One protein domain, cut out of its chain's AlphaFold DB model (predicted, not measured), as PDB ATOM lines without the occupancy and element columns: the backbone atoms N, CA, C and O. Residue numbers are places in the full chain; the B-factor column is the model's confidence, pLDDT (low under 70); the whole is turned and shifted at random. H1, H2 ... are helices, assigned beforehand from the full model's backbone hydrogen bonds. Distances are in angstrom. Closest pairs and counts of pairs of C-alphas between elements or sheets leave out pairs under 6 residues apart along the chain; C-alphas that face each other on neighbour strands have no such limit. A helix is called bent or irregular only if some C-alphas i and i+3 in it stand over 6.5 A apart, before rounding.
ATOM      1  N   ALA A 116      42.424   1.250-103.346       90.00
ATOM      2  CA  ALA A 116      41.888  -0.054-103.005       90.00
ATOM      3  C   ALA A 116      41.387  -0.038-101.557       90.00
ATOM      4  O   ALA A 116      41.980   0.572-100.665       90.00
ATOM      5  N   SER A 117      40.261  -0.694-101.309       94.50
ATOM      6  CA  SER A 117      39.770  -0.877 -99.950       94.50
ATOM      7  C   SER A 117      40.692  -1.822 -99.166       94.50
ATOM      8  O   SER A 117      41.306  -2.719 -99.749       94.50
ATOM      9  N   PRO A 118      40.740  -1.714 -97.825       94.25
ATOM     10  CA  PRO A 118      41.509  -2.644 -96.997       94.25
ATOM     11  C   PRO A 118      41.136  -4.116 -97.220       94.25
ATOM     12  O   PRO A 118      41.986  -4.991 -97.104       94.25
ATOM     13  N   GLN A 119      39.871  -4.393 -97.563       95.44
ATOM     14  CA  GLN A 119      39.400  -5.746 -97.868       95.44
ATOM     15  C   GLN A 119      39.978  -6.277 -99.185       95.44
ATOM     16  O   GLN A 119      40.342  -7.444 -99.252       95.44
ATOM     17  N   GLU A 120      40.083  -5.437-100.218       96.12
ATOM     18  CA  GLU A 120      40.694  -5.807-101.501       96.12
ATOM     19  C   GLU A 120      42.190  -6.097-101.344       96.12
ATOM     20  O   GLU A 120      42.693  -7.078-101.892       96.12
ATOM     21  N   LEU A 121      42.879  -5.277-100.549       96.12
ATOM     22  CA  LEU A 121      44.306  -5.422-100.267       96.12
ATOM     23  C   LEU A 121      44.605  -6.687 -99.454       96.12
ATOM     24  O   LEU A 121      45.477  -7.463 -99.835       96.12
ATOM     25  N   ASP A 122      43.852  -6.937 -98.377       96.00
ATOM     26  CA  ASP A 122      44.000  -8.154 -97.568       96.00
ATOM     27  C   ASP A 122      43.671  -9.412 -98.389       96.00
ATOM     28  O   ASP A 122      44.379 -10.418 -98.300       96.00
ATOM     29  N   PHE A 123      42.654  -9.341 -99.256       95.56
ATOM     30  CA  PHE A 123      42.298 -10.430-100.164       95.56
ATOM     31  C   PHE A 123      43.444 -10.785-101.124       95.56
ATOM     32  O   PHE A 123      43.785 -11.963-101.259       95.56
ATOM     33  N   ALA A 124      44.065  -9.784-101.758       96.38
ATOM     34  CA  ALA A 124      45.191  -9.996-102.666       96.38
ATOM     35  C   ALA A 124      46.456 -10.467-101.927       96.38
ATOM     36  O   ALA A 124      47.073 -11.452-102.333       96.38
ATOM     37  N   ALA A 125      46.809  -9.831-100.806       94.88
ATOM     38  CA  ALA A 125      48.010 -10.160-100.036       94.88
ATOM     39  C   ALA A 125      47.971 -11.576 -99.436       94.88
ATOM     40  O   ALA A 125      49.002 -12.237 -99.321       94.88
ATOM     41  N   ARG A 126      46.780 -12.085 -99.088       95.56
ATOM     42  CA  ARG A 126      46.598 -13.451 -98.557       95.56
ATOM     43  C   ARG A 126      46.480 -14.532 -99.629       95.56
ATOM     44  O   ARG A 126      46.353 -15.710 -99.285       95.56
ATOM     45  N   ALA A 127      46.537 -14.182-100.913       95.75
ATOM     46  CA  ALA A 127      46.308 -15.130-102.001       95.75
ATOM     47  C   ALA A 127      47.307 -16.305-102.012       95.75
ATOM     48  O   ALA A 127      46.941 -17.411-102.419       95.75
ATOM     49  N   SER A 128      48.537 -16.102-101.527       96.12
ATOM     50  CA  SER A 128      49.549 -17.153-101.351       96.12
ATOM     51  C   SER A 128      49.194 -18.144-100.238       96.12
ATOM     52  O   SER A 128      49.382 -19.349-100.392       96.12
ATOM     53  N   VAL A 129      48.652 -17.664 -99.117       95.25
ATOM     54  CA  VAL A 129      48.224 -18.513 -97.996       95.25
ATOM     55  C   VAL A 129      47.061 -19.395 -98.434       95.25
ATOM     56  O   VAL A 129      47.065 -20.602 -98.189       95.25
ATOM     57  N   GLU A 130      46.099 -18.812 -99.148       95.12
ATOM     58  CA  GLU A 130      44.965 -19.564 -99.681       95.12
ATOM     59  C   GLU A 130      45.398 -20.567-100.760       95.12
ATOM     60  O   GLU A 130      44.902 -21.694-100.793       95.12
ATOM     61  N   LEU A 131      46.382 -20.214-101.595       96.25
ATOM     62  CA  LEU A 131      46.984 -21.147-102.547       96.25
ATOM     63  C   LEU A 131      47.595 -22.363-101.841       96.25
ATOM     64  O   LEU A 131      47.361 -23.490-102.272       96.25
ATOM     65  N   ALA A 132      48.341 -22.156-100.753       94.88
ATOM     66  CA  ALA A 132      48.929 -23.249 -99.980       94.88
ATOM     67  C   ALA A 132      47.852 -24.169 -99.379       94.88
ATOM     68  O   ALA A 132      47.968 -25.393 -99.470       94.88
ATOM     69  N   ARG A 133      46.772 -23.586 -98.837       95.56
ATOM     70  CA  ARG A 133      45.618 -24.328 -98.307       95.56
ATOM     71  C   ARG A 133      44.968 -25.200 -99.386       95.56
ATOM     72  O   ARG A 133      44.750 -26.390 -99.173       95.56
ATOM     73  N   LEU A 134      44.697 -24.630-100.559       95.00
ATOM     74  CA  LEU A 134      44.076 -25.347-101.675       95.00
ATOM     75  C   LEU A 134      45.002 -26.414-102.271       95.00
ATOM     76  O   LEU A 134      44.543 -27.495-102.636       95.00
ATOM     77  N   ALA A 135      46.306 -26.149-102.347       94.69
ATOM     78  CA  ALA A 135      47.286 -27.134-102.787       94.69
ATOM     79  C   ALA A 135      47.358 -28.333-101.828       94.69
ATOM     80  O   ALA A 135      47.466 -29.476-102.277       94.69
ATOM     81  N   GLU A 136      47.239 -28.100-100.517       91.75
ATOM     82  CA  GLU A 136      47.142 -29.175 -99.529       91.75
ATOM     83  C   GLU A 136      45.901 -30.048 -99.756       91.75
ATOM     84  O   GLU A 136      46.018 -31.275 -99.766       91.75
ATOM     85  N   GLU A 137      44.735 -29.448-100.006       93.88
ATOM     86  CA  GLU A 137      43.517 -30.198-100.340       93.88
ATOM     87  C   GLU A 137      43.692 -31.049-101.604       93.88
ATOM     88  O   GLU A 137      43.291 -32.213-101.634       93.88
ATOM     89  N   VAL A 138      44.339 -30.501-102.639       94.31
ATOM     90  CA  VAL A 138      44.664 -31.241-103.867       94.31
ATOM     91  C   VAL A 138      45.561 -32.443-103.562       94.31
ATOM     92  O   VAL A 138      45.292 -33.543-104.045       94.31
ATOM     93  N   GLY A 139      46.602 -32.270-102.744       92.19
ATOM     94  CA  GLY A 139      47.478 -33.373-102.341       92.19
ATOM     95  C   GLY A 139      46.754 -34.441-101.518       92.19
ATOM     96  O   GLY A 139      46.956 -35.639-101.742       92.19
ATOM     97  N   ALA A 140      45.880 -34.018-100.601       91.31
ATOM     98  CA  ALA A 140      45.086 -34.908 -99.761       91.31
ATOM     99  C   ALA A 140      44.113 -35.759-100.590       91.31
ATOM    100  O   ALA A 140      44.065 -36.978-100.419       91.31
ATOM    101  N   GLU A 141      43.396 -35.148-101.537       92.38
ATOM    102  CA  GLU A 141      42.484 -35.854-102.448       92.38
ATOM    103  C   GLU A 141      43.208 -36.849-103.356       92.38
ATOM    104  O   GLU A 141      42.690 -37.928-103.641       92.38
ATOM    105  N   ARG A 142      44.436 -36.526-103.771       91.44
ATOM    106  CA  ARG A 142      45.285 -37.425-104.566       91.44
ATOM    107  C   ARG A 142      45.950 -38.526-103.728       91.44
ATOM    108  O   ARG A 142      46.693 -39.338-104.274       91.44
ATOM    109  N   GLY A 143      45.719 -38.566-102.412       89.50
ATOM    110  CA  GLY A 143      46.314 -39.559-101.513       89.50
ATOM    111  C   GLY A 143      47.842 -39.471-101.437       89.50
ATOM    112  O   GLY A 143      48.512 -40.474-101.165       89.50
ATOM    113  N   MET A 144      48.410 -38.290-101.700       86.12
ATOM    114  CA  MET A 144      49.853 -38.095-101.737       86.12
ATOM    115  C   MET A 144      50.444 -38.219-100.331       86.12
ATOM    116  O   MET A 144      50.053 -37.534 -99.387       86.12
ATOM    117  N   LYS A 145      51.429 -39.105-100.179       81.31
ATOM    118  CA  LYS A 145      52.188 -39.229 -98.931       81.31
ATOM    119  C   LYS A 145      53.371 -38.281 -98.979       81.31
ATOM    120  O   LYS A 145      54.212 -38.439 -99.854       81.31
ATOM    121  N   ALA A 146      53.496 -37.397 -97.989       71.38
ATOM    122  CA  ALA A 146      54.567 -36.395 -97.908       71.38
ATOM    123  C   ALA A 146      55.992 -36.954 -98.108       71.38
ATOM    124  O   ALA A 146      56.854 -36.269 -98.645       71.38
ATOM    125  N   SER A 147      56.238 -38.214 -97.732       75.50
ATOM    126  CA  SER A 147      57.531 -38.890 -97.916       75.50
ATOM    127  C   SER A 147      57.853 -39.303 -99.359       75.50
ATOM    128  O   SER A 147      58.961 -39.768 -99.611       75.50
ATOM    129  N   ARG A 148      56.905 -39.179-100.293       84.00
ATOM    130  CA  ARG A 148      57.029 -39.612-101.696       84.00
ATOM    131  C   ARG A 148      56.736 -38.508-102.715       84.00
ATOM    132  O   ARG A 148      56.752 -38.793-103.902       84.00
ATOM    133  N   ILE A 149      56.459 -37.290-102.258       93.00
ATOM    134  CA  ILE A 149      56.169 -36.149-103.130       93.00
ATOM    135  C   ILE A 149      57.482 -35.675-103.761       93.00
ATOM    136  O   ILE A 149      58.466 -35.443-103.050       93.00
ATOM    137  N   THR A 150      57.504 -35.557-105.083       95.06
ATOM    138  CA  THR A 150      58.592 -34.926-105.841       95.06
ATOM    139  C   THR A 150      58.386 -33.412-105.949       95.06
ATOM    140  O   THR A 150      57.309 -32.893-105.647       95.06
ATOM    141  N   GLY A 151      59.407 -32.673-106.389       94.75
ATOM    142  CA  GLY A 151      59.249 -31.252-106.710       94.75
ATOM    143  C   GLY A 151      58.146 -31.009-107.747       94.75
ATOM    144  O   GLY A 151      57.364 -30.073-107.603       94.75
ATOM    145  N   LYS A 152      58.028 -31.897-108.742       96.81
ATOM    146  CA  LYS A 152      56.971 -31.866-109.755       96.81
ATOM    147  C   LYS A 152      55.583 -32.050-109.147       96.81
ATOM    148  O   LYS A 152      54.711 -31.227-109.391       96.81
ATOM    149  N   ASP A 153      55.398 -33.076-108.315       96.25
ATOM    150  CA  ASP A 153      54.107 -33.337-107.664       96.25
ATOM    151  C   ASP A 153      53.640 -32.126-106.840       96.25
ATOM    152  O   ASP A 153      52.455 -31.797-106.823       96.25
ATOM    153  N   PHE A 154      54.575 -31.436-106.180       96.19
ATOM    154  CA  PHE A 154      54.279 -30.221-105.426       96.19
ATOM    155  C   PHE A 154      53.856 -29.050-106.325       96.19
ATOM    156  O   PHE A 154      52.898 -28.351-105.998       96.19
ATOM    157  N   LEU A 155      54.516 -28.851-107.469       97.44
ATOM    158  CA  LEU A 155      54.088 -27.856-108.459       97.44
ATOM    159  C   LEU A 155      52.702 -28.187-109.022       97.44
ATOM    160  O   LEU A 155      51.858 -27.299-109.111       97.44
ATOM    161  N   ASP A 156      52.427 -29.461-109.305       97.25
ATOM    162  CA  ASP A 156      51.115 -29.920-109.771       97.25
ATOM    163  C   ASP A 156      50.017 -29.706-108.711       97.25
ATOM    164  O   ASP A 156      48.852 -29.474-109.052       97.25
ATOM    165  N   MET A 157      50.358 -29.791-107.420       96.88
ATOM    166  CA  MET A 157      49.452 -29.438-106.321       96.88
ATOM    167  C   MET A 157      49.166 -27.933-106.288       96.88
ATOM    168  O   MET A 157      48.008 -27.547-106.141       96.88
ATOM    169  N   LEU A 158      50.191 -27.088-106.443       97.38
ATOM    170  CA  LEU A 158      50.028 -25.631-106.482       97.38
ATOM    171  C   LEU A 158      49.194 -25.186-107.687       97.38
ATOM    172  O   LEU A 158      48.268 -24.395-107.531       97.38
ATOM    173  N   GLU A 159      49.459 -25.735-108.870       97.31
ATOM    174  CA  GLU A 159      48.667 -25.468-110.072       97.31
ATOM    175  C   GLU A 159      47.205 -25.903-109.891       97.31
ATOM    176  O   GLU A 159      46.287 -25.110-110.109       97.31
ATOM    177  N   GLY A 160      46.968 -27.104-109.349       96.06
ATOM    178  CA  GLY A 160      45.615 -27.547-108.997       96.06
ATOM    179  C   GLY A 160      44.929 -26.634-107.971       96.06
ATOM    180  O   GLY A 160      43.724 -26.378-108.063       96.06
ATOM    181  N   GLY A 161      45.687 -26.100-107.009       95.50
ATOM    182  CA  GLY A 161      45.205 -25.113-106.045       95.50
ATOM    183  C   GLY A 161      44.797 -23.800-106.719       95.50
ATOM    184  O   GLY A 161      43.706 -23.290-106.461       95.50
ATOM    185  N   ARG A 162      45.611 -23.295-107.653       95.62
ATOM    186  CA  ARG A 162      45.336 -22.074-108.433       95.62
ATOM    187  C   ARG A 162      44.098 -22.221-109.320       95.62
ATOM    188  O   ARG A 162      43.281 -21.299-109.419       95.62
ATOM    189  N   GLU A 163      43.907 -23.388-109.929       93.69
ATOM    190  CA  GLU A 163      42.704 -23.708-110.706       93.69
ATOM    191  C   GLU A 163      41.439 -23.736-109.837       93.69
ATOM    192  O   GLU A 163      40.378 -23.257-110.253       93.69
ATOM    193  N   ARG A 164      41.519 -24.292-108.622       92.38
ATOM    194  CA  ARG A 164      40.401 -24.256-107.664       92.38
ATOM    195  C   ARG A 164      40.107 -22.846-107.199       92.38
ATOM    196  O   ARG A 164      38.943 -22.452-107.206       92.38
ATOM    197  N   TYR A 165      41.144 -22.084-106.867       90.88
ATOM    198  CA  TYR A 165      41.012 -20.690-106.476       90.88
ATOM    199  C   TYR A 165      40.276 -19.896-107.560       90.88
ATOM    200  O   TYR A 165      39.261 -19.256-107.295       90.88
ATOM    201  N   SER A 166      40.717 -20.024-108.814       87.56
ATOM    202  CA  SER A 166      40.137 -19.302-109.949       87.56
ATOM    203  C   SER A 166      38.666 -19.639-110.197       87.56
ATOM    204  O   SER A 166      37.915 -18.750-110.603       87.56
ATOM    205  N   ARG A 167      38.254 -20.888-109.935       86.94
ATOM    206  CA  ARG A 167      36.861 -21.346-110.061       86.94
ATOM    207  C   ARG A 167      35.987 -20.965-108.864       86.94
ATOM    208  O   ARG A 167      34.821 -20.645-109.059       86.94
ATOM    209  N   GLY A 168      36.525 -21.031-107.647       84.25
ATOM    210  CA  GLY A 168      35.758 -20.880-106.408       84.25
ATOM    211  C   GLY A 168      35.684 -19.452-105.869       84.25
ATOM    212  O   GLY A 168      34.677 -19.074-105.278       84.25
ATOM    213  N   MET A 169      36.715 -18.635-106.095       84.75
ATOM    214  CA  MET A 169      36.859 -17.338-105.418       84.75
ATOM    215  C   MET A 169      36.289 -16.158-106.204       84.75
ATOM    216  O   MET A 169      36.201 -15.061-105.664       84.75
ATOM    217  N   ALA A 170      35.828 -16.368-107.442       80.94
ATOM    218  CA  ALA A 170      35.231 -15.303-108.249       80.94
ATOM    219  C   ALA A 170      33.989 -14.671-107.592       80.94
ATOM    220  O   ALA A 170      33.761 -13.477-107.747       80.94
ATOM    221  N   ALA A 171      33.213 -15.455-106.837       80.88
ATOM    222  CA  ALA A 171      32.036 -14.972-106.113       80.88
ATOM    223  C   ALA A 171      32.362 -14.381-104.728       80.88
ATOM    224  O   ALA A 171      31.544 -13.655-104.171       80.88
ATOM    225  N   ALA A 172      33.529 -14.711-104.165       86.50
ATOM    226  CA  ALA A 172      33.966 -14.251-102.847       86.50
ATOM    227  C   ALA A 172      34.873 -13.011-102.916       86.50
ATOM    228  O   ALA A 172      35.113 -12.372-101.893       86.50
ATOM    229  N   ALA A 173      35.393 -12.685-104.103       91.75
ATOM    230  CA  ALA A 173      36.256 -11.534-104.307       91.75
ATOM    231  C   ALA A 173      35.496 -10.219-104.050       91.75
ATOM    232  O   ALA A 173      34.407 -10.033-104.601       91.75
ATOM    233  N   PRO A 174      36.069  -9.277-103.276       92.81
ATOM    234  CA  PRO A 174      35.470  -7.959-103.058       92.81
ATOM    235  C   PRO A 174      35.266  -7.169-104.359       92.81
ATOM    236  O   PRO A 174      34.332  -6.373-104.471       92.81
ATOM    237  N   SER A 175      36.133  -7.398-105.347       94.25
ATOM    238  CA  SER A 175      36.068  -6.779-106.670       94.25
ATOM    239  C   SER A 175      36.794  -7.614-107.732       94.25
ATOM    240  O   SER A 175      37.660  -8.424-107.387       94.25
ATOM    241  N   PRO A 176      36.504  -7.405-109.033       93.19
ATOM    242  CA  PRO A 176      37.254  -8.044-110.115       93.19
ATOM    243  C   PRO A 176      38.755  -7.719-110.085       93.19
ATOM    244  O   PRO A 176      39.569  -8.604-110.330       93.19
ATOM    245  N   GLU A 177      39.111  -6.483-109.729       94.25
ATOM    246  CA  GLU A 177      40.498  -6.001-109.647       94.25
ATOM    247  C   GLU A 177      41.282  -6.757-108.561       94.25
ATOM    248  O   GLU A 177      42.372  -7.267-108.812       94.25
ATOM    249  N   SER A 178      40.697  -6.931-107.368       94.81
ATOM    250  CA  SER A 178      41.327  -7.705-106.285       94.81
ATOM    251  C   SER A 178      41.485  -9.193-106.618       94.81
ATOM    252  O   SER A 178      42.469  -9.816-106.217       94.81
ATOM    253  N   LEU A 179      40.557  -9.767-107.394       95.50
ATOM    254  CA  LEU A 179      40.671 -11.139-107.894       95.50
ATOM    255  C   LEU A 179      41.822 -11.291-108.889       95.50
ATOM    256  O   LEU A 179      42.535 -12.294-108.853       95.50
ATOM    257  N   GLU A 180      41.986 -10.325-109.787       95.31
ATOM    258  CA  GLU A 180      43.089 -10.308-110.744       95.31
ATOM    259  C   GLU A 180      44.433 -10.162-110.027       95.31
ATOM    260  O   GLU A 180      45.322 -10.985-110.242       95.31
ATOM    261  N   ALA A 181      44.541  -9.223-109.084       96.12
ATOM    262  CA  ALA A 181      45.730  -9.055-108.255       96.12
ATOM    263  C   ALA A 181      46.083 -10.340-107.484       96.12
ATOM    264  O   ALA A 181      47.223 -10.802-107.529       96.12
ATOM    265  N   ALA A 182      45.097 -10.984-106.852       96.88
ATOM    266  CA  ALA A 182      45.292 -12.257-106.161       96.88
ATOM    267  C   ALA A 182      45.803 -13.369-107.097       96.88
ATOM    268  O   ALA A 182      46.702 -14.130-106.737       96.88
ATOM    269  N   ARG A 183      45.263 -13.463-108.319       96.44
ATOM    270  CA  ARG A 183      45.729 -14.428-109.331       96.44
ATOM    271  C   ARG A 183      47.159 -14.137-109.773       96.44
ATOM    272  O   ARG A 183      47.932 -15.081-109.930       96.44
ATOM    273  N   THR A 184      47.520 -12.866-109.927       97.25
ATOM    274  CA  THR A 184      48.894 -12.450-110.231       97.25
ATOM    275  C   THR A 184      49.843 -12.875-109.116       97.25
ATOM    276  O   THR A 184      50.826 -13.557-109.396       97.25
ATOM    277  N   VAL A 185      49.511 -12.594-107.852       97.88
ATOM    278  CA  VAL A 185      50.283 -13.048-106.680       97.88
ATOM    279  C   VAL A 185      50.483 -14.570-106.712       97.88
ATOM    280  O   VAL A 185      51.607 -15.052-106.580       97.88
ATOM    281  N   GLN A 186      49.426 -15.348-106.971       97.31
ATOM    282  CA  GLN A 186      49.518 -16.811-107.081       97.31
ATOM    283  C   GLN A 186      50.387 -17.282-108.250       97.31
ATOM    284  O   GLN A 186      51.122 -18.262-108.117       97.31
ATOM    285  N   ALA A 187      50.313 -16.607-109.397       97.44
ATOM    286  CA  ALA A 187      51.153 -16.916-110.545       97.44
ATOM    287  C   ALA A 187      52.636 -16.687-110.223       97.44
ATOM    288  O   ALA A 187      53.457 -17.558-110.515       97.44
ATOM    289  N   GLN A 188      52.968 -15.578-109.552       98.12
ATOM    290  CA  GLN A 188      54.340 -15.302-109.122       98.12
ATOM    291  C   GLN A 188      54.843 -16.352-108.130       98.12
ATOM    292  O   GLN A 188      55.970 -16.821-108.266       98.12
ATOM    293  N   VAL A 189      53.990 -16.797-107.201       97.81
ATOM    294  CA  VAL A 189      54.309 -17.893-106.279       97.81
ATOM    295  C   VAL A 189      54.705 -19.168-107.009       97.81
ATOM    296  O   VAL A 189      55.795 -19.693-106.784       97.81
ATOM    297  N   VAL A 190      53.867 -19.660-107.923       97.75
ATOM    298  CA  VAL A 190      54.198 -20.884-108.671       97.75
ATOM    299  C   VAL A 190      55.488 -20.705-109.471       97.75
ATOM    300  O   VAL A 190      56.335 -21.602-109.491       97.75
ATOM    301  N   ARG A 191      55.669 -19.529-110.079       97.88
ATOM    302  CA  ARG A 191      56.852 -19.184-110.865       97.88
ATOM    303  C   ARG A 191      58.135 -19.306-110.044       97.88
ATOM    304  O   ARG A 191      58.993 -20.116-110.400       97.88
ATOM    305  N   TRP A 192      58.270 -18.602-108.921       97.56
ATOM    306  CA  TRP A 192      59.512 -18.676-108.145       97.56
ATOM    307  C   TRP A 192      59.688 -20.025-107.433       97.56
ATOM    308  O   TRP A 192      60.816 -20.505-107.303       97.56
ATOM    309  N   VAL A 193      58.609 -20.715-107.045       97.62
ATOM    310  CA  VAL A 193      58.703 -22.082-106.496       97.62
ATOM    311  C   VAL A 193      59.268 -23.045-107.540       97.62
ATOM    312  O   VAL A 193      60.139 -23.855-107.221       97.62
ATOM    313  N   SER A 194      58.821 -22.934-108.796       97.19
ATOM    314  CA  SER A 194      59.308 -23.770-109.900       97.19
ATOM    315  C   SER A 194      60.806 -23.607-110.143       97.19
ATOM    316  O   SER A 194      61.482 -24.561-110.519       97.19
ATOM    317  N   LYS A 195      61.330 -22.413-109.861       96.75
ATOM    318  CA  LYS A 195      62.748 -22.098-109.968       96.75
ATOM    319  C   LYS A 195      63.570 -22.665-108.814       96.75
ATOM    320  O   LYS A 195      64.709 -23.081-109.021       96.75
ATOM    321  N   LEU A 196      63.016 -22.669-107.601       96.06
ATOM    322  CA  LEU A 196      63.706 -23.176-106.412       96.06
ATOM    323  C   LEU A 196      63.784 -24.704-106.360       96.06
ATOM    324  O   LEU A 196      64.645 -25.240-105.660       96.06
ATOM    325  N   LEU A 197      62.876 -25.394-107.051       96.00
ATOM    326  CA  LEU A 197      62.753 -26.842-107.003       96.00
ATOM    327  C   LEU A 197      63.437 -27.523-108.185       96.00
ATOM    328  O   LEU A 197      63.206 -27.206-109.348       96.00
ATOM    329  N   VAL A 198      64.186 -28.578-107.880       96.06
ATOM    330  CA  VAL A 198      64.529 -29.610-108.857       96.06
ATOM    331  C   VAL A 198      63.343 -30.572-108.938       96.06
ATOM    332  O   VAL A 198      63.063 -31.303-107.984       96.06
ATOM    333  N   GLN A 199      62.627 -30.541-110.064       94.12
ATOM    334  CA  GLN A 199      61.311 -31.176-110.215       94.12
ATOM    335  C   GLN A 199      61.333 -32.697-110.003       94.12
ATOM    336  O   GLN A 199      60.489 -33.222-109.280       94.12
ATOM    337  N   ASP A 200      62.328 -33.393-110.549       95.12
ATOM    338  CA  ASP A 200      62.428 -34.858-110.459       95.12
ATOM    339  C   ASP A 200      63.052 -35.359-109.143       95.12
ATOM    340  O   ASP A 200      63.250 -36.560-108.953       95.12
ATOM    341  N   GLN A 201      63.390 -34.455-108.218       94.12
ATOM    342  CA  GLN A 201      63.969 -34.805-106.920       94.12
ATOM    343  C   GLN A 201      62.895 -34.857-105.824       94.12
ATOM    344  O   GLN A 201      61.879 -34.161-105.913       94.12
ATOM    345  N   PRO A 202      63.110 -35.636-104.745       92.62
ATOM    346  CA  PRO A 202      62.224 -35.625-103.586       92.62
ATOM    347  C   PRO A 202      62.034 -34.208-103.029       92.62
ATOM    348  O   PRO A 202      62.980 -33.417-102.971       92.62
ATOM    349  N   LEU A 203      60.821 -33.892-102.574       93.12
ATOM    350  CA  LEU A 203      60.486 -32.578-102.022       93.12
ATOM    351  C   LEU A 203      61.138 -32.344-100.651       93.12
ATOM    352  O   LEU A 203      61.584 -31.239-100.351       93.12
ATOM    353  N   TYR A 204      61.218 -33.384 -99.813       91.00
ATOM    354  CA  TYR A 204      61.614 -33.270 -98.402       91.00
ATOM    355  C   TYR A 204      62.959 -32.549 -98.153       91.00
ATOM    356  O   TYR A 204      63.013 -31.712 -97.250       91.00
ATOM    357  N   PRO A 205      64.039 -32.783 -98.926       91.31
ATOM    358  CA  PRO A 205      65.291 -32.042 -98.754       91.31
ATOM    359  C   PRO A 205      65.199 -30.562 -99.159       91.31
ATOM    360  O   PRO A 205      65.961 -29.741 -98.657       91.31
ATOM    361  N   GLN A 206      64.279 -30.219-100.063       92.56
ATOM    362  CA  GLN A 206      64.175 -28.899-100.695       92.56
ATOM    363  C   GLN A 206      63.142 -27.995 -99.999       92.56
ATOM    364  O   GLN A 206      63.281 -26.771 -99.992       92.56
ATOM    365  N   ILE A 207      62.128 -28.592 -99.359       91.69
ATOM    366  CA  ILE A 207      60.950 -27.885 -98.834       91.69
ATOM    367  C   ILE A 207      61.289 -26.810 -97.804       91.69
ATOM    368  O   ILE A 207      60.647 -25.770 -97.774       91.69
ATOM    369  N   ARG A 208      62.332 -27.014 -96.987       92.31
ATOM    370  CA  ARG A 208      62.737 -26.023 -95.978       92.31
ATOM    371  C   ARG A 208      63.143 -24.694 -96.611       92.31
ATOM    372  O   ARG A 208      62.819 -23.647 -96.064       92.31
ATOM    373  N   ARG A 209      63.825 -24.741 -97.761       94.06
ATOM    374  CA  ARG A 209      64.201 -23.536 -98.511       94.06
ATOM    375  C   ARG A 209      62.962 -22.854 -99.081       94.06
ATOM    376  O   ARG A 209      62.836 -21.646 -98.946       94.06
ATOM    377  N   VAL A 210      62.052 -23.627 -99.674       95.50
ATOM    378  CA  VAL A 210      60.801 -23.094-100.234       95.50
ATOM    379  C   VAL A 210      59.974 -22.401 -99.155       95.50
ATOM    380  O   VAL A 210      59.572 -21.265 -99.365       95.50
ATOM    381  N   LEU A 211      59.784 -23.028 -97.990       94.19
ATOM    382  CA  LEU A 211      59.026 -22.442 -96.880       94.19
ATOM    383  C   LEU A 211      59.676 -21.160 -96.345       94.19
ATOM    384  O   LEU A 211      58.979 -20.179 -96.130       94.19
ATOM    385  N   ALA A 212      61.005 -21.135 -96.204       95.00
ATOM    386  CA  ALA A 212      61.705 -19.927 -95.767       95.00
ATOM    387  C   ALA A 212      61.507 -18.754 -96.743       95.00
ATOM    388  O   ALA A 212      61.267 -17.632 -96.311       95.00
ATOM    389  N   VAL A 213      61.569 -19.007 -98.056       97.19
ATOM    390  CA  VAL A 213      61.305 -17.979 -99.080       97.19
ATOM    391  C   VAL A 213      59.828 -17.571 -99.079       97.19
ATOM    392  O   VAL A 213      59.519 -16.390 -99.199       97.19
ATOM    393  N   TRP A 214      58.920 -18.527 -98.879       97.25
ATOM    394  CA  TRP A 214      57.482 -18.276 -98.803       97.25
ATOM    395  C   TRP A 214      57.104 -17.375 -97.619       97.25
ATOM    396  O   TRP A 214      56.278 -16.475 -97.764       97.25
ATOM    397  N   ASP A 215      57.716 -17.585 -96.453       96.31
ATOM    398  CA  ASP A 215      57.472 -16.756 -95.270       96.31
ATOM    399  C   ASP A 215      57.891 -15.300 -95.503       96.31
ATOM    400  O   ASP A 215      57.163 -14.386 -95.111       96.31
ATOM    401  N   VAL A 216      59.028 -15.075 -96.173       97.44
ATOM    402  CA  VAL A 216      59.470 -13.724 -96.557       97.44
ATOM    403  C   VAL A 216      58.510 -13.122 -97.581       97.44
ATOM    404  O   VAL A 216      58.088 -11.983 -97.412       97.44
ATOM    405  N   PHE A 217      58.091 -13.893 -98.588       97.75
ATOM    406  CA  PHE A 217      57.108 -13.439 -99.574       97.75
ATOM    407  C   PHE A 217      55.820 -12.939 -98.908       97.75
ATOM    408  O   PHE A 217      55.354 -11.845 -99.207       97.75
ATOM    409  N   ASN A 218      55.268 -13.693 -97.953       97.06
ATOM    410  CA  ASN A 218      54.053 -13.293 -97.238       97.06
ATOM    411  C   ASN A 218      54.233 -11.991 -96.439       97.06
ATOM    412  O   ASN A 218      53.296 -11.198 -96.346       97.06
ATOM    413  N   GLN A 219      55.415 -11.768 -95.859       96.62
ATOM    414  CA  GLN A 219      55.729 -10.528 -95.142       96.62
ATOM    415  C   GLN A 219      55.804  -9.336 -96.100       96.62
ATOM    416  O   GLN A 219      55.227  -8.290 -95.804       96.62
ATOM    417  N   GLU A 220      56.444  -9.503 -97.260       96.44
ATOM    418  CA  GLU A 220      56.497  -8.454 -98.283       96.44
ATOM    419  C   GLU A 220      55.104  -8.157 -98.854       96.44
ATOM    420  O   GLU A 220      54.758  -6.994 -99.007       96.44
ATOM    421  N   MET A 221      54.243  -9.161 -99.062       97.62
ATOM    422  CA  MET A 221      52.859  -8.927 -99.514       97.62
ATOM    423  C   MET A 221      52.027  -8.156 -98.488       97.62
ATOM    424  O   MET A 221      51.261  -7.263 -98.852       97.62
ATOM    425  N   ALA A 222      52.190  -8.467 -97.199       94.25
ATOM    426  CA  ALA A 222      51.540  -7.715 -96.131       94.25
ATOM    427  C   ALA A 222      52.029  -6.258 -96.100       94.25
ATOM    428  O   ALA A 222      51.219  -5.341 -95.997       94.25
ATOM    429  N   ARG A 223      53.338  -6.041 -96.264       95.62
ATOM    430  CA  ARG A 223      53.940  -4.706 -96.341       95.62
ATOM    431  C   ARG A 223      53.495  -3.935 -97.589       95.62
ATOM    432  O   ARG A 223      53.228  -2.741 -97.500       95.62
ATOM    433  N   ALA A 224      53.395  -4.590 -98.740       93.44
ATOM    434  CA  ALA A 224      52.915  -3.984 -99.977       93.44
ATOM    435  C   ALA A 224      51.457  -3.519 -99.835       93.44
ATOM    436  O   ALA A 224      51.111  -2.416-100.251       93.44
ATOM    437  N   ALA A 225      50.620  -4.301 -99.149       93.25
ATOM    438  CA  ALA A 225      49.242  -3.918 -98.855       93.25
ATOM    439  C   ALA A 225      49.134  -2.661 -97.966       93.25
ATOM    440  O   ALA A 225      48.181  -1.897 -98.114       93.25
ATOM    441  N   GLU A 226      50.115  -2.383 -97.097       92.75
ATOM    442  CA  GLU A 226      50.158  -1.135 -96.313       92.75
ATOM    443  C   GLU A 226      50.331   0.117 -97.193       92.75
ATOM    444  O   GLU A 226      49.981   1.217 -96.765       92.75
ATOM    445  N   GLN A 227      50.816  -0.032 -98.434       90.00
ATOM    446  CA  GLN A 227      50.956   1.071 -99.394       90.00
ATOM    447  C   GLN A 227      49.610   1.516 -99.996       90.00
ATOM    448  O   GLN A 227      49.519   2.603-100.566       90.00
ATOM    449  N   GLY A 228      48.546   0.717 -99.837       87.75
ATOM    450  CA  GLY A 228      47.174   1.123-100.149       87.75
ATOM    451  C   GLY A 228      46.712   0.910-101.597       87.75
ATOM    452  O   GLY A 228      45.614   1.353-101.944       87.75
ATOM    453  N   THR A 229      47.503   0.244-102.444       93.56
ATOM    454  CA  THR A 229      47.150  -0.041-103.849       93.56
ATOM    455  C   THR A 229      47.341  -1.517-104.197       93.56
ATOM    456  O   THR A 229      48.210  -2.192-103.646       93.56
ATOM    457  N   LEU A 230      46.505  -2.038-105.102       94.44
ATOM    458  CA  LEU A 230      46.641  -3.415-105.595       94.44
ATOM    459  C   LEU A 230      47.873  -3.551-106.492       94.44
ATOM    460  O   LEU A 230      48.529  -4.587-106.464       94.44
ATOM    461  N   GLU A 231      48.209  -2.486-107.221       95.25
ATOM    462  CA  GLU A 231      49.398  -2.398-108.063       95.25
ATOM    463  C   GLU A 231      50.677  -2.602-107.249       95.25
ATOM    464  O   GLU A 231      51.524  -3.390-107.649       95.25
ATOM    465  N   ALA A 232      50.794  -1.990-106.062       93.88
ATOM    466  CA  ALA A 232      51.960  -2.199-105.201       93.88
ATOM    467  C   ALA A 232      52.114  -3.673-104.793       93.88
ATOM    468  O   ALA A 232      53.221  -4.202-104.789       93.88
ATOM    469  N   VAL A 233      51.005  -4.360-104.496       96.56
ATOM    470  CA  VAL A 233      51.015  -5.791-104.151       96.56
ATOM    471  C   VAL A 233      51.464  -6.641-105.342       96.56
ATOM    472  O   VAL A 233      52.273  -7.552-105.174       96.56
ATOM    473  N   THR A 234      50.964  -6.362-106.548       97.75
ATOM    474  CA  THR A 234      51.346  -7.127-107.743       97.75
ATOM    475  C   THR A 234      52.777  -6.848-108.193       97.75
ATOM    476  O   THR A 234      53.480  -7.794-108.552       97.75
ATOM    477  N   ASP A 235      53.218  -5.592-108.120       97.56
ATOM    478  CA  ASP A 235      54.566  -5.166-108.502       97.56
ATOM    479  C   ASP A 235      55.609  -5.755-107.546       97.56
ATOM    480  O   ASP A 235      56.599  -6.336-107.995       97.56
ATOM    481  N   ASP A 236      55.366  -5.703-106.229       97.25
ATOM    482  CA  ASP A 236      56.259  -6.321-105.242       97.25
ATOM    483  C   ASP A 236      56.290  -7.852-105.405       97.25
ATOM    484  O   ASP A 236      57.348  -8.467-105.254       97.25
ATOM    485  N   ALA A 237      55.170  -8.489-105.779       97.81
ATOM    486  CA  ALA A 237      55.138  -9.929-106.033       97.81
ATOM    487  C   ALA A 237      55.995 -10.317-107.249       97.81
ATOM    488  O   ALA A 237      56.721 -11.317-107.213       97.81
ATOM    489  N   GLU A 238      55.919  -9.534-108.327       98.12
ATOM    490  CA  GLU A 238      56.731  -9.723-109.530       98.12
ATOM    491  C   GLU A 238      58.214  -9.446-109.265       98.12
ATOM    492  O   GLU A 238      59.085 -10.228-109.676       98.12
ATOM    493  N   LEU A 239      58.509  -8.360-108.549       97.94
ATOM    494  CA  LEU A 239      59.860  -7.999-108.148       97.94
ATOM    495  C   LEU A 239      60.485  -9.117-107.311       97.94
ATOM    496  O   LEU A 239      61.606  -9.542-107.597       97.94
ATOM    497  N   PHE A 240      59.750  -9.642-106.330       97.94
ATOM    498  CA  PHE A 240      60.203 -10.752-105.502       97.94
ATOM    499  C   PHE A 240      60.501 -12.000-106.337       97.94
ATOM    500  O   PHE A 240      61.575 -12.590-106.207       97.94
ATOM    501  N   ALA A 241      59.587 -12.394-107.232       97.38
ATOM    502  CA  ALA A 241      59.799 -13.552-108.098       97.38
ATOM    503  C   ALA A 241      61.065 -13.393-108.955       97.38
ATOM    504  O   ALA A 241      61.885 -14.307-109.032       97.38
ATOM    505  N   THR A 242      61.266 -12.205-109.527       97.88
ATOM    506  CA  THR A 242      62.449 -11.871-110.329       97.88
ATOM    507  C   THR A 242      63.736 -11.916-109.500       97.88
ATOM    508  O   THR A 242      64.763 -12.405-109.969       97.88
ATOM    509  N   GLN A 243      63.708 -11.442-108.253       97.25
ATOM    510  CA  GLN A 243      64.861 -11.508-107.351       97.25
ATOM    511  C   GLN A 243      65.230 -12.952-106.997       97.25
ATOM    512  O   GLN A 243      66.405 -13.308-107.054       97.25
ATOM    513  N   VAL A 244      64.241 -13.797-106.692       96.88
ATOM    514  CA  VAL A 244      64.469 -15.224-106.416       96.88
ATOM    515  C   VAL A 244      65.028 -15.937-107.647       96.88
ATOM    516  O   VAL A 244      65.926 -16.770-107.525       96.88
ATOM    517  N   GLU A 245      64.555 -15.595-108.845       93.81
ATOM    518  CA  GLU A 245      65.039 -16.197-110.091       93.81
ATOM    519  C   GLU A 245      66.492 -15.887-110.431       93.81
ATOM    520  O   GLU A 245      67.153 -16.713-111.069       93.81
ATOM    521  N   ASN A 246      66.973 -14.733-109.980       94.00
ATOM    522  CA  ASN A 246      68.339 -14.269-110.187       94.00
ATOM    523  C   ASN A 246      69.290 -14.632-109.028       94.00
ATOM    524  O   ASN A 246      70.452 -14.224-109.064       94.00
ATOM    525  N   SER A 247      68.806 -15.364-108.013       86.75
ATOM    526  CA  SER A 247      69.569 -15.772-106.818       86.75
ATOM    527  C   SER A 247      70.269 -17.127-106.920       86.75
ATOM    528  O   SER A 247      69.822 -17.995-107.706       86.75
TER     529      SER A 247
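This is residues 116 to 247 of the 247 residues of an uncharacterized protein of Elusimicrobia bacterium GWA2_69_24 (UniProt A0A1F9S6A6). A flat two-layer slab of helices: H3, H4 and H6 lie side by side in one layer with H4 in the middle, and H1, H2 and H5 cover one side of it. In the second layer H2 crosses H3 steeply, while H1 and H5 pack on H4 and H6. The printed part has 132 residues with six named helices, H1 to H6 in chain order, and no named strand; its class is all helix. It is compact, with a radius of gyration of the C-alphas of 14.5 A and spans of 42 by 34 by 15 A.

H4, residues 176 to 196, is 30.7 A long, from C-alpha 176 at (37.254, -8.044, -110.115). H3, residues 151 to 171, is 31.7 A long, with a kink of 27 degrees near residue 165; it is only just irregular, C-alphas 168 and 171 being 7.0 A apart. H6 is residues 230 to 245, ending at C-alpha 245 (65.039, -16.197, -110.091). H5 is residues 207 to 225, 26.7 A; H2 residues 127 to 141; H1 residues 118 to 125, beginning at (41.509, -2.644, -96.997).

The hub, H4, touches the five other helices. H3 and H4 form a helical hairpin, opposite ways at 2 degrees, a shallow tilt, with closest C-alphas Leu 158 and Val 190 at 6.7 A. H6 runs the same way as H4 at 8 degrees, with closest C-alphas Trp 192 and Ala 241 at 5.1 A. H4, H5 and H6 make an up and down bundle, each running against the one before, though H4 and H5 only just touch, with 3 pairs of C-alphas within 8 A, the closest Val 193 and Val 210 at 6.7 A. H2 touches residues 157 to 165 of H3 at a steep tilt of 66 degrees, the closest C-alphas being Ala 135 and Gly 161 at 4.4 A. H1 touches residues 178 to 185 of H4, the closest C-alphas being Ala 124 and Ala 182 at 4.2 A. H3 is apart from H6. Every O i to N i+4 pair is within hydrogen-bond range in H1, H2, H4, H5 and H6, and 15 of 17 in H3.

The C-alphas farthest apart, Ser 117 and Arg 148, are 42.4 A from each other. The printed part has no cut, and no link is long. Mean pLDDT of the printed part is 94.0, and no printed residue is under 70.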